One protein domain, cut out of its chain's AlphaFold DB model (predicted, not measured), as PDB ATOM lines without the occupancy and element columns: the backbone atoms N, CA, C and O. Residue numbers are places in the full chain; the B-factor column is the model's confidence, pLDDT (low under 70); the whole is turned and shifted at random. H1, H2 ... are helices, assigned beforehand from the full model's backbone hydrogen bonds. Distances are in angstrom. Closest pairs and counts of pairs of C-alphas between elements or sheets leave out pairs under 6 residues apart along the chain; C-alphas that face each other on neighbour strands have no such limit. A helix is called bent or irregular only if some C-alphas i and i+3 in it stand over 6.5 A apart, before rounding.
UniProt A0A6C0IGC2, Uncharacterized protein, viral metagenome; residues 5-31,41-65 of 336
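What this domain is: This is residues 5 to 31 and 41 to 65 of the 336 residues of an uncharacterized protein of viral metagenome (UniProt A0A6C0IGC2). Two small lobes stand end to end along the longest axis, each made of helix and loop, with a cut in the chain between them and no named helix of one lobe reaching the other. The first lobe, residues 5 to 31, is a looped opening stretch that folds back beside H1, with the short H2 turning off at the end of H1 to make a corner; the second, residues 41 to 65, is a narrow loop, pinched by a short antiparallel pairing, beside H3. The printed part has 52 residues with three named helices, in the order H1, H2, H3, and no named strand. The class is all helix, although the named helices hold 25 of the 52 printed residues, under half. The whole is loose, with a radius of gyration of the C-alphas of 13.8 A, and its outline is flat, spanning 38 by 24 by 12 A.

Where its parts are: The printed part begins at Thr 5, whose C-alpha is at (3.871, -15.176, 21.938). Residues 5 to 15 hold no named element. H1 follows, residues 16 to 24, Lys 16 to Lys 24, beginning with C-alpha 16 at (12.479, -14.171, 27.988) and measuring 12.8 A from first to last C-alpha. After Ser 25 comes H2, residues 26 to 31, Lys 26 to Arg 31, which is 8.7 A long and ends with C-alpha 31 at (-6.754, -6.241, 28.846). Residues 32 to 40 are not printed. Printing resumes at Ile 41, and residues 41 to 54, 14 residues, have no named element. H3, residues 55 to 64, Lys 55 to Thr 64, is the longest helix by residues; it measures 14.8 A from first to last C-alpha and ends with C-alpha 64 at (0.319, -12.353, 1.466). Cys 65 is the last printed residue. No helix is bent.

How they stand to each other: No two of the named helices clearly touch. H1 and H2 are close but not clearly touching, with 2 pairs of C-alphas within 8 A. Their closest C-alphas are those of His 22 and His 28, 6.9 A apart, and their centres are 12.5 A apart. Their lines stand at a steep tilt of 67 degrees, only just short of about perpendicular, and they run the same way. The link from H1 to H2 is tight, with 1 residue between them. H3 is apart from H1, and it is apart from H2 too, with no C-alpha of either within 8 A of it. In the long stretch before H3, residues 43 to 44 pair with residues 51 to 52 as strands do, antiparallel, in runs too short to be named. In H1 every O i to N i+4 pair is within hydrogen-bond range; in H2 this holds for 1 of 2 pairs and in H3 for 5 of 6.

The domain as a whole: The two C-alphas farthest apart are those of Ser 17 and Asn 47, 38.3 A, one in H1 and the other in the stretch before H3. The first and last printed C-alphas, those of Thr 5 and Cys 65, are 22.2 A apart. The printed part has one cut, where residues 32 to 40 are left out, and C-alphas 31 and 41 are 14.9 A apart across it. The link from H2 to H3 runs across this cut, with 23 residues between them in the chain. The C-alphas of residues 41 to 54 lie 7 to 20 A from the mean of the C-alphas. The mean pLDDT of the printed part is 92.8, and no printed residue is under 70; the means are 97 for H1, 91 for H2 and 93 for H3.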
ATOM      1  N   THR A   5       5.039 -15.924  22.429       94.38
ATOM      2  CA  THR A   5       3.871 -15.176  21.938       94.38
ATOM      3  C   THR A   5       2.793 -15.122  23.013       94.38
ATOM      4  O   THR A   5       2.509 -16.139  23.630       94.38
ATOM      5  N   CYS A   6       2.208 -13.948  23.239       92.94
ATOM      6  CA  CYS A   6       1.136 -13.742  24.209       92.94
ATOM      7  C   CYS A   6      -0.243 -13.832  23.538       92.94
ATOM      8  O   CYS A   6      -0.536 -13.063  22.615       92.94
ATOM      9  N   ASP A   7      -1.110 -14.704  24.057       86.12
ATOM     10  CA  ASP A   7      -2.425 -15.012  23.473       86.12
ATOM     11  C   ASP A   7      -3.430 -13.849  23.559       86.12
ATOM     12  O   ASP A   7      -4.342 -13.740  22.742       86.12
ATOM     13  N   HIS A   8      -3.248 -12.934  24.517       85.75
ATOM     14  CA  HIS A   8      -4.188 -11.834  24.769       85.75
ATOM     15  C   HIS A   8      -3.903 -10.557  23.967       85.75
ATOM     16  O   HIS A   8      -4.747  -9.662  23.916       85.75
ATOM     17  N   CYS A   9      -2.713 -10.402  23.373       87.12
ATOM     18  CA  CYS A   9      -2.326  -9.111  22.788       87.12
ATOM     19  C   CYS A   9      -1.395  -9.163  21.567       87.12
ATOM     20  O   CYS A   9      -0.868  -8.114  21.192       87.12
ATOM     21  N   GLU A  10      -1.197 -10.337  20.956       86.00
ATOM     22  CA  GLU A  10      -0.335 -10.551  19.774       86.00
ATOM     23  C   GLU A  10       1.142 -10.130  19.972       86.00
ATOM     24  O   GLU A  10       1.903 -10.031  19.009       86.00
ATOM     25  N   TYR A  11       1.584  -9.879  21.211       93.25
ATOM     26  CA  TYR A  11       2.977  -9.541  21.513       93.25
ATOM     27  C   TYR A  11       3.872 -10.775  21.351       93.25
ATOM     28  O   TYR A  11       3.590 -11.823  21.932       93.25
ATOM     29  N   SER A  12       4.963 -10.648  20.590       94.25
ATOM     30  CA  SER A  12       5.926 -11.728  20.352       94.25
ATOM     31  C   SER A  12       7.366 -11.263  20.546       94.25
ATOM     32  O   SER A  12       7.749 -10.231  19.997       94.25
ATOM     33  N   THR A  13       8.187 -12.035  21.257       96.31
ATOM     34  CA  THR A  13       9.610 -11.724  21.461       96.31
ATOM     35  C   THR A  13      10.456 -12.995  21.613       96.31
ATOM     36  O   THR A  13       9.997 -13.976  22.207       96.31
ATOM     37  N   PRO A  14      11.701 -13.030  21.099       96.19
ATOM     38  CA  PRO A  14      12.620 -14.135  21.370       96.19
ATOM     39  C   PRO A  14      13.256 -14.047  22.771       96.19
ATOM     40  O   PRO A  14      13.791 -15.041  23.271       96.19
ATOM     41  N   CYS A  15      13.201 -12.879  23.423       97.75
ATOM     42  CA  CYS A  15      13.821 -12.635  24.724       97.75
ATOM     43  C   CYS A  15      12.860 -12.973  25.871       97.75
ATOM     44  O   CYS A  15      11.717 -12.521  25.883       97.75
ATOM     45  N   LYS A  16      13.318 -13.764  26.850       97.62
ATOM     46  CA  LYS A  16      12.479 -14.171  27.988       97.62
ATOM     47  C   LYS A  16      12.130 -12.986  28.892       97.62
ATOM     48  O   LYS A  16      10.963 -12.819  29.213       97.62
ATOM     49  N   SER A  17      13.107 -12.148  29.246       97.62
ATOM     50  CA  SER A  17      12.884 -11.015  30.156       97.62
ATOM     51  C   SER A  17      11.839 -10.044  29.614       97.62
ATOM     52  O   SER A  17      10.901  -9.702  30.318       97.62
ATOM     53  N   SER A  18      11.914  -9.698  28.326       96.94
ATOM     54  CA  SER A  18      10.919  -8.826  27.688       96.94
ATOM     55  C   SER A  18       9.510  -9.430  27.671       96.94
ATOM     56  O   SER A  18       8.527  -8.694  27.715       96.94
ATOM     57  N   TYR A  19       9.397 -10.760  27.601       97.69
ATOM     58  CA  TYR A  19       8.110 -11.448  27.705       97.69
ATOM     59  C   TYR A  19       7.561 -11.391  29.135       97.69
ATOM     60  O   TYR A  19       6.390 -11.076  29.333       97.69
ATOM     61  N   ASP A  20       8.411 -11.630  30.132       97.06
ATOM     62  CA  ASP A  20       8.020 -11.588  31.542       97.06
ATOM     63  C   ASP A  20       7.613 -10.161  31.971       97.06
ATOM     64  O   ASP A  20       6.606  -9.986  32.663       97.06
ATOM     65  N   ASP A  21       8.325  -9.130  31.498       97.69
ATOM     66  CA  ASP A  21       7.979  -7.717  31.718       97.69
ATOM     67  C   ASP A  21       6.644  -7.349  31.058       97.69
ATOM     68  O   ASP A  21       5.823  -6.630  31.632       97.69
ATOM     69  N   HIS A  22       6.389  -7.883  29.861       97.38
ATOM     70  CA  HIS A  22       5.122  -7.704  29.167       97.38
ATOM     71  C   HIS A  22       3.937  -8.246  29.985       97.38
ATOM     72  O   HIS A  22       2.950  -7.525  30.158       97.38
ATOM     73  N   MET A  23       4.047  -9.467  30.526       96.81
ATOM     74  CA  MET A  23       2.989 -10.105  31.326       96.81
ATOM     75  C   MET A  23       2.665  -9.329  32.613       96.81
ATOM     76  O   MET A  23       1.534  -9.365  33.090       96.81
ATOM     77  N   LYS A  24       3.641  -8.593  33.162       96.94
ATOM     78  CA  LYS A  24       3.472  -7.745  34.356       96.94
ATOM     79  C   LYS A  24       3.023  -6.319  34.043       96.94
ATOM     80  O   LYS A  24       2.731  -5.554  34.960       96.94
ATOM     81  N   SER A  25       3.006  -5.923  32.773       96.94
ATOM     82  CA  SER A  25       2.660  -4.553  32.408       96.94
ATOM     83  C   SER A  25       1.191  -4.252  32.726       96.94
ATOM     84  O   SER A  25       0.301  -5.043  32.406       96.94
ATOM     85  N   LYS A  26       0.921  -3.064  33.288       94.75
ATOM     86  CA  LYS A  26      -0.441  -2.590  33.604       94.75
ATOM     87  C   LYS A  26      -1.390  -2.714  32.404       94.75
ATOM     88  O   LYS A  26      -2.519  -3.167  32.531       94.75
ATOM     89  N   ARG A  27      -0.884  -2.411  31.205       89.75
ATOM     90  CA  ARG A  27      -1.622  -2.515  29.938       89.75
ATOM     91  C   ARG A  27      -2.033  -3.952  29.583       89.75
ATOM     92  O   ARG A  27      -3.050  -4.140  28.920       89.75
ATOM     93  N   HIS A  28      -1.227  -4.951  29.948       94.31
ATOM     94  CA  HIS A  28      -1.578  -6.358  29.760       94.31
ATOM     95  C   HIS A  28      -2.655  -6.775  30.769       94.31
ATOM     96  O   HIS A  28      -3.679  -7.313  30.357       94.31
ATOM     97  N   GLN A  29      -2.472  -6.440  32.049       93.44
ATOM     98  CA  GLN A  29      -3.433  -6.742  33.118       93.44
ATOM     99  C   GLN A  29      -4.816  -6.143  32.836       93.44
ATOM    100  O   GLN A  29      -5.798  -6.875  32.823       93.44
ATOM    101  N   GLU A  30      -4.889  -4.865  32.450       90.19
ATOM    102  CA  GLU A  30      -6.150  -4.202  32.087       90.19
ATOM    103  C   GLU A  30      -6.872  -4.889  30.915       90.19
ATOM    104  O   GLU A  30      -8.097  -4.881  30.860       90.19
ATOM    105  N   ARG A  31      -6.145  -5.489  29.961       84.38
ATOM    106  CA  ARG A  31      -6.754  -6.241  28.846       84.38
ATOM    107  C   ARG A  31      -7.248  -7.621  29.256       84.38
ATOM    108  O   ARG A  31      -8.207  -8.102  28.660       84.38
ATOM    109  N   ILE A  41     -15.062  -8.384  18.122       79.31
ATOM    110  CA  ILE A  41     -15.223  -8.032  16.706       79.31
ATOM    111  C   ILE A  41     -14.109  -8.731  15.920       79.31
ATOM    112  O   ILE A  41     -12.938  -8.363  16.014       79.31
ATOM    113  N   PHE A  42     -14.477  -9.747  15.143       89.00
ATOM    114  CA  PHE A  42     -13.566 -10.406  14.215       89.00
ATOM    115  C   PHE A  42     -13.642  -9.751  12.835       89.00
ATOM    116  O   PHE A  42     -14.717  -9.452  12.322       89.00
ATOM    117  N   PHE A  43     -12.485  -9.570  12.210       93.12
ATOM    118  CA  PHE A  43     -12.341  -9.117  10.834       93.12
ATOM    119  C   PHE A  43     -12.033 -10.321   9.943       93.12
ATOM    120  O   PHE A  43     -11.040 -11.015  10.156       93.12
ATOM    121  N   GLU A  44     -12.866 -10.580   8.943       96.12
ATOM    122  CA  GLU A  44     -12.736 -11.746   8.064       96.12
ATOM    123  C   GLU A  44     -12.058 -11.379   6.734       96.12
ATOM    124  O   GLU A  44     -12.343 -10.344   6.127       96.12
ATOM    125  N   CYS A  45     -11.138 -12.225   6.259       94.94
ATOM    126  CA  CYS A  45     -10.561 -12.077   4.926       94.94
ATOM    127  C   CYS A  45     -11.530 -12.566   3.847       94.94
ATOM    128  O   CYS A  45     -11.900 -13.737   3.825       94.94
ATOM    129  N   THR A  46     -11.850 -11.702   2.885       94.25
ATOM    130  CA  THR A  46     -12.742 -12.020   1.759       94.25
ATOM    131  C   THR A  46     -12.241 -13.170   0.885       94.25
ATOM    132  O   THR A  46     -13.059 -13.887   0.329       94.25
ATOM    133  N   ASN A  47     -10.922 -13.379   0.798       92.81
ATOM    134  CA  ASN A  47     -10.326 -14.358  -0.119       92.81
ATOM    135  C   ASN A  47     -10.171 -15.763   0.482       92.81
ATOM    136  O   ASN A  47     -10.215 -16.738  -0.253       92.81
ATOM    137  N   CYS A  48      -9.919 -15.885   1.792       93.44
ATOM    138  CA  CYS A  48      -9.643 -17.189   2.424       93.44
ATOM    139  C   CYS A  48     -10.432 -17.448   3.712       93.44
ATOM    140  O   CYS A  48     -10.185 -18.445   4.387       93.44
ATOM    141  N   LYS A  49     -11.335 -16.536   4.095       94.06
ATOM    142  CA  LYS A  49     -12.231 -16.666   5.254       94.06
ATOM    143  C   LYS A  49     -11.540 -16.782   6.622       94.06
ATOM    144  O   LYS A  49     -12.194 -17.021   7.632       94.06
ATOM    145  N   LYS A  50     -10.223 -16.537   6.703       92.38
ATOM    146  CA  LYS A  50      -9.499 -16.434   7.983       92.38
ATOM    147  C   LYS A  50      -9.966 -15.207   8.773       92.38
ATOM    148  O   LYS A  50     -10.083 -14.116   8.207       92.38
ATOM    149  N   LYS A  51     -10.206 -15.394  10.074       93.88
ATOM    150  CA  LYS A  51     -10.645 -14.359  11.022       93.88
ATOM    151  C   LYS A  51      -9.455 -13.761  11.772       93.88
ATOM    152  O   LYS A  51      -8.545 -14.483  12.169       93.88
ATOM    153  N   TYR A  52      -9.494 -12.450  11.981       90.69
ATOM    154  CA  TYR A  52      -8.474 -11.665  12.668       90.69
ATOM    155  C   TYR A  52      -9.115 -10.823  13.766       90.69
ATOM    156  O   TYR A  52     -10.171 -10.233  13.591       90.69
ATOM    157  N   ASN A  53      -8.436 -10.734  14.892       84.62
ATOM    158  CA  ASN A  53      -8.766  -9.935  16.069       84.62
ATOM    159  C   ASN A  53      -8.379  -8.448  15.916       84.62
ATOM    160  O   ASN A  53      -8.716  -7.628  16.766       84.62
ATOM    161  N   SER A  54      -7.704  -8.069  14.823       86.19
ATOM    162  CA  SER A  54      -7.343  -6.680  14.528       86.19
ATOM    163  C   SER A  54      -7.386  -6.358  13.025       86.19
ATOM    164  O   SER A  54      -7.062  -7.192  12.174       86.19
ATOM    165  N   LYS A  55      -7.726  -5.104  12.674       90.56
ATOM    166  CA  LYS A  55      -7.668  -4.602  11.280       90.56
ATOM    167  C   LYS A  55      -6.259  -4.707  10.687       90.56
ATOM    168  O   LYS A  55      -6.104  -4.948   9.492       90.56
ATOM    169  N   PHE A  56      -5.231  -4.534  11.518       85.31
ATOM    170  CA  PHE A  56      -3.835  -4.589  11.091       85.31
ATOM    171  C   PHE A  56      -3.375  -6.022  10.784       85.31
ATOM    172  O   PHE A  56      -2.682  -6.232   9.785       85.31
ATOM    173  N   GLY A  57      -3.823  -7.011  11.569       91.75
ATOM    174  CA  GLY A  57      -3.638  -8.432  11.263       91.75
ATOM    175  C   GLY A  57      -4.261  -8.808   9.916       91.75
ATOM    176  O   GLY A  57      -3.578  -9.372   9.057       91.75
ATOM    177  N   LEU A  58      -5.507  -8.375   9.674       95.19
ATOM    178  CA  LEU A  58      -6.166  -8.542   8.374       95.19
ATOM    179  C   LEU A  58      -5.384  -7.849   7.243       95.19
ATOM    180  O   LEU A  58      -5.214  -8.428   6.172       95.19
ATOM    181  N   TYR A  59      -4.889  -6.628   7.460       93.75
ATOM    182  CA  TYR A  59      -4.117  -5.882   6.461       93.75
ATOM    183  C   TYR A  59      -2.808  -6.589   6.079       93.75
ATOM    184  O   TYR A  59      -2.521  -6.744   4.892       93.75
ATOM    185  N   ARG A  60      -2.029  -7.065   7.062       93.31
ATOM    186  CA  ARG A  60      -0.802  -7.841   6.804       93.31
ATOM    187  C   ARG A  60      -1.109  -9.124   6.045       93.31
ATOM    188  O   ARG A  60      -0.417  -9.436   5.081       93.31
ATOM    189  N   HIS A  61      -2.167  -9.824   6.441       94.50
ATOM    190  CA  HIS A  61      -2.613 -11.019   5.744       94.50
ATOM    191  C   HIS A  61      -3.038 -10.732   4.299       94.50
ATOM    192  O   HIS A  61      -2.625 -11.456   3.401       94.50
ATOM    193  N   LYS A  62      -3.804  -9.663   4.040       94.69
ATOM    194  CA  LYS A  62      -4.240  -9.294   2.682       94.69
ATOM    195  C   LYS A  62      -3.071  -9.118   1.704       94.69
ATOM    196  O   LYS A  62      -3.254  -9.374   0.522       94.69
ATOM    197  N   LYS A  63      -1.880  -8.739   2.181       94.44
ATOM    198  CA  LYS A  63      -0.671  -8.621   1.344       94.44
ATOM    199  C   LYS A  63      -0.059  -9.961   0.930       94.44
ATOM    200  O   LYS A  63       0.635 -10.011  -0.077       94.44
ATOM    201  N   THR A  64      -0.274 -11.023   1.704       94.94
ATOM    202  CA  THR A  64       0.319 -12.353   1.466       94.94
ATOM    203  C   THR A  64      -0.718 -13.426   1.136       94.94
ATOM    204  O   THR A  64      -0.361 -14.559   0.817       94.94
ATOM    205  N   CYS A  65      -2.007 -13.087   1.205       95.25
ATOM    206  CA  CYS A  65      -3.111 -13.985   0.916       95.25
ATOM    207  C   CYS A  65      -3.163 -14.312  -0.579       95.25
ATOM    208  O   CYS A  65      -3.557 -13.482  -1.397       95.25
TER     209      CYS A  65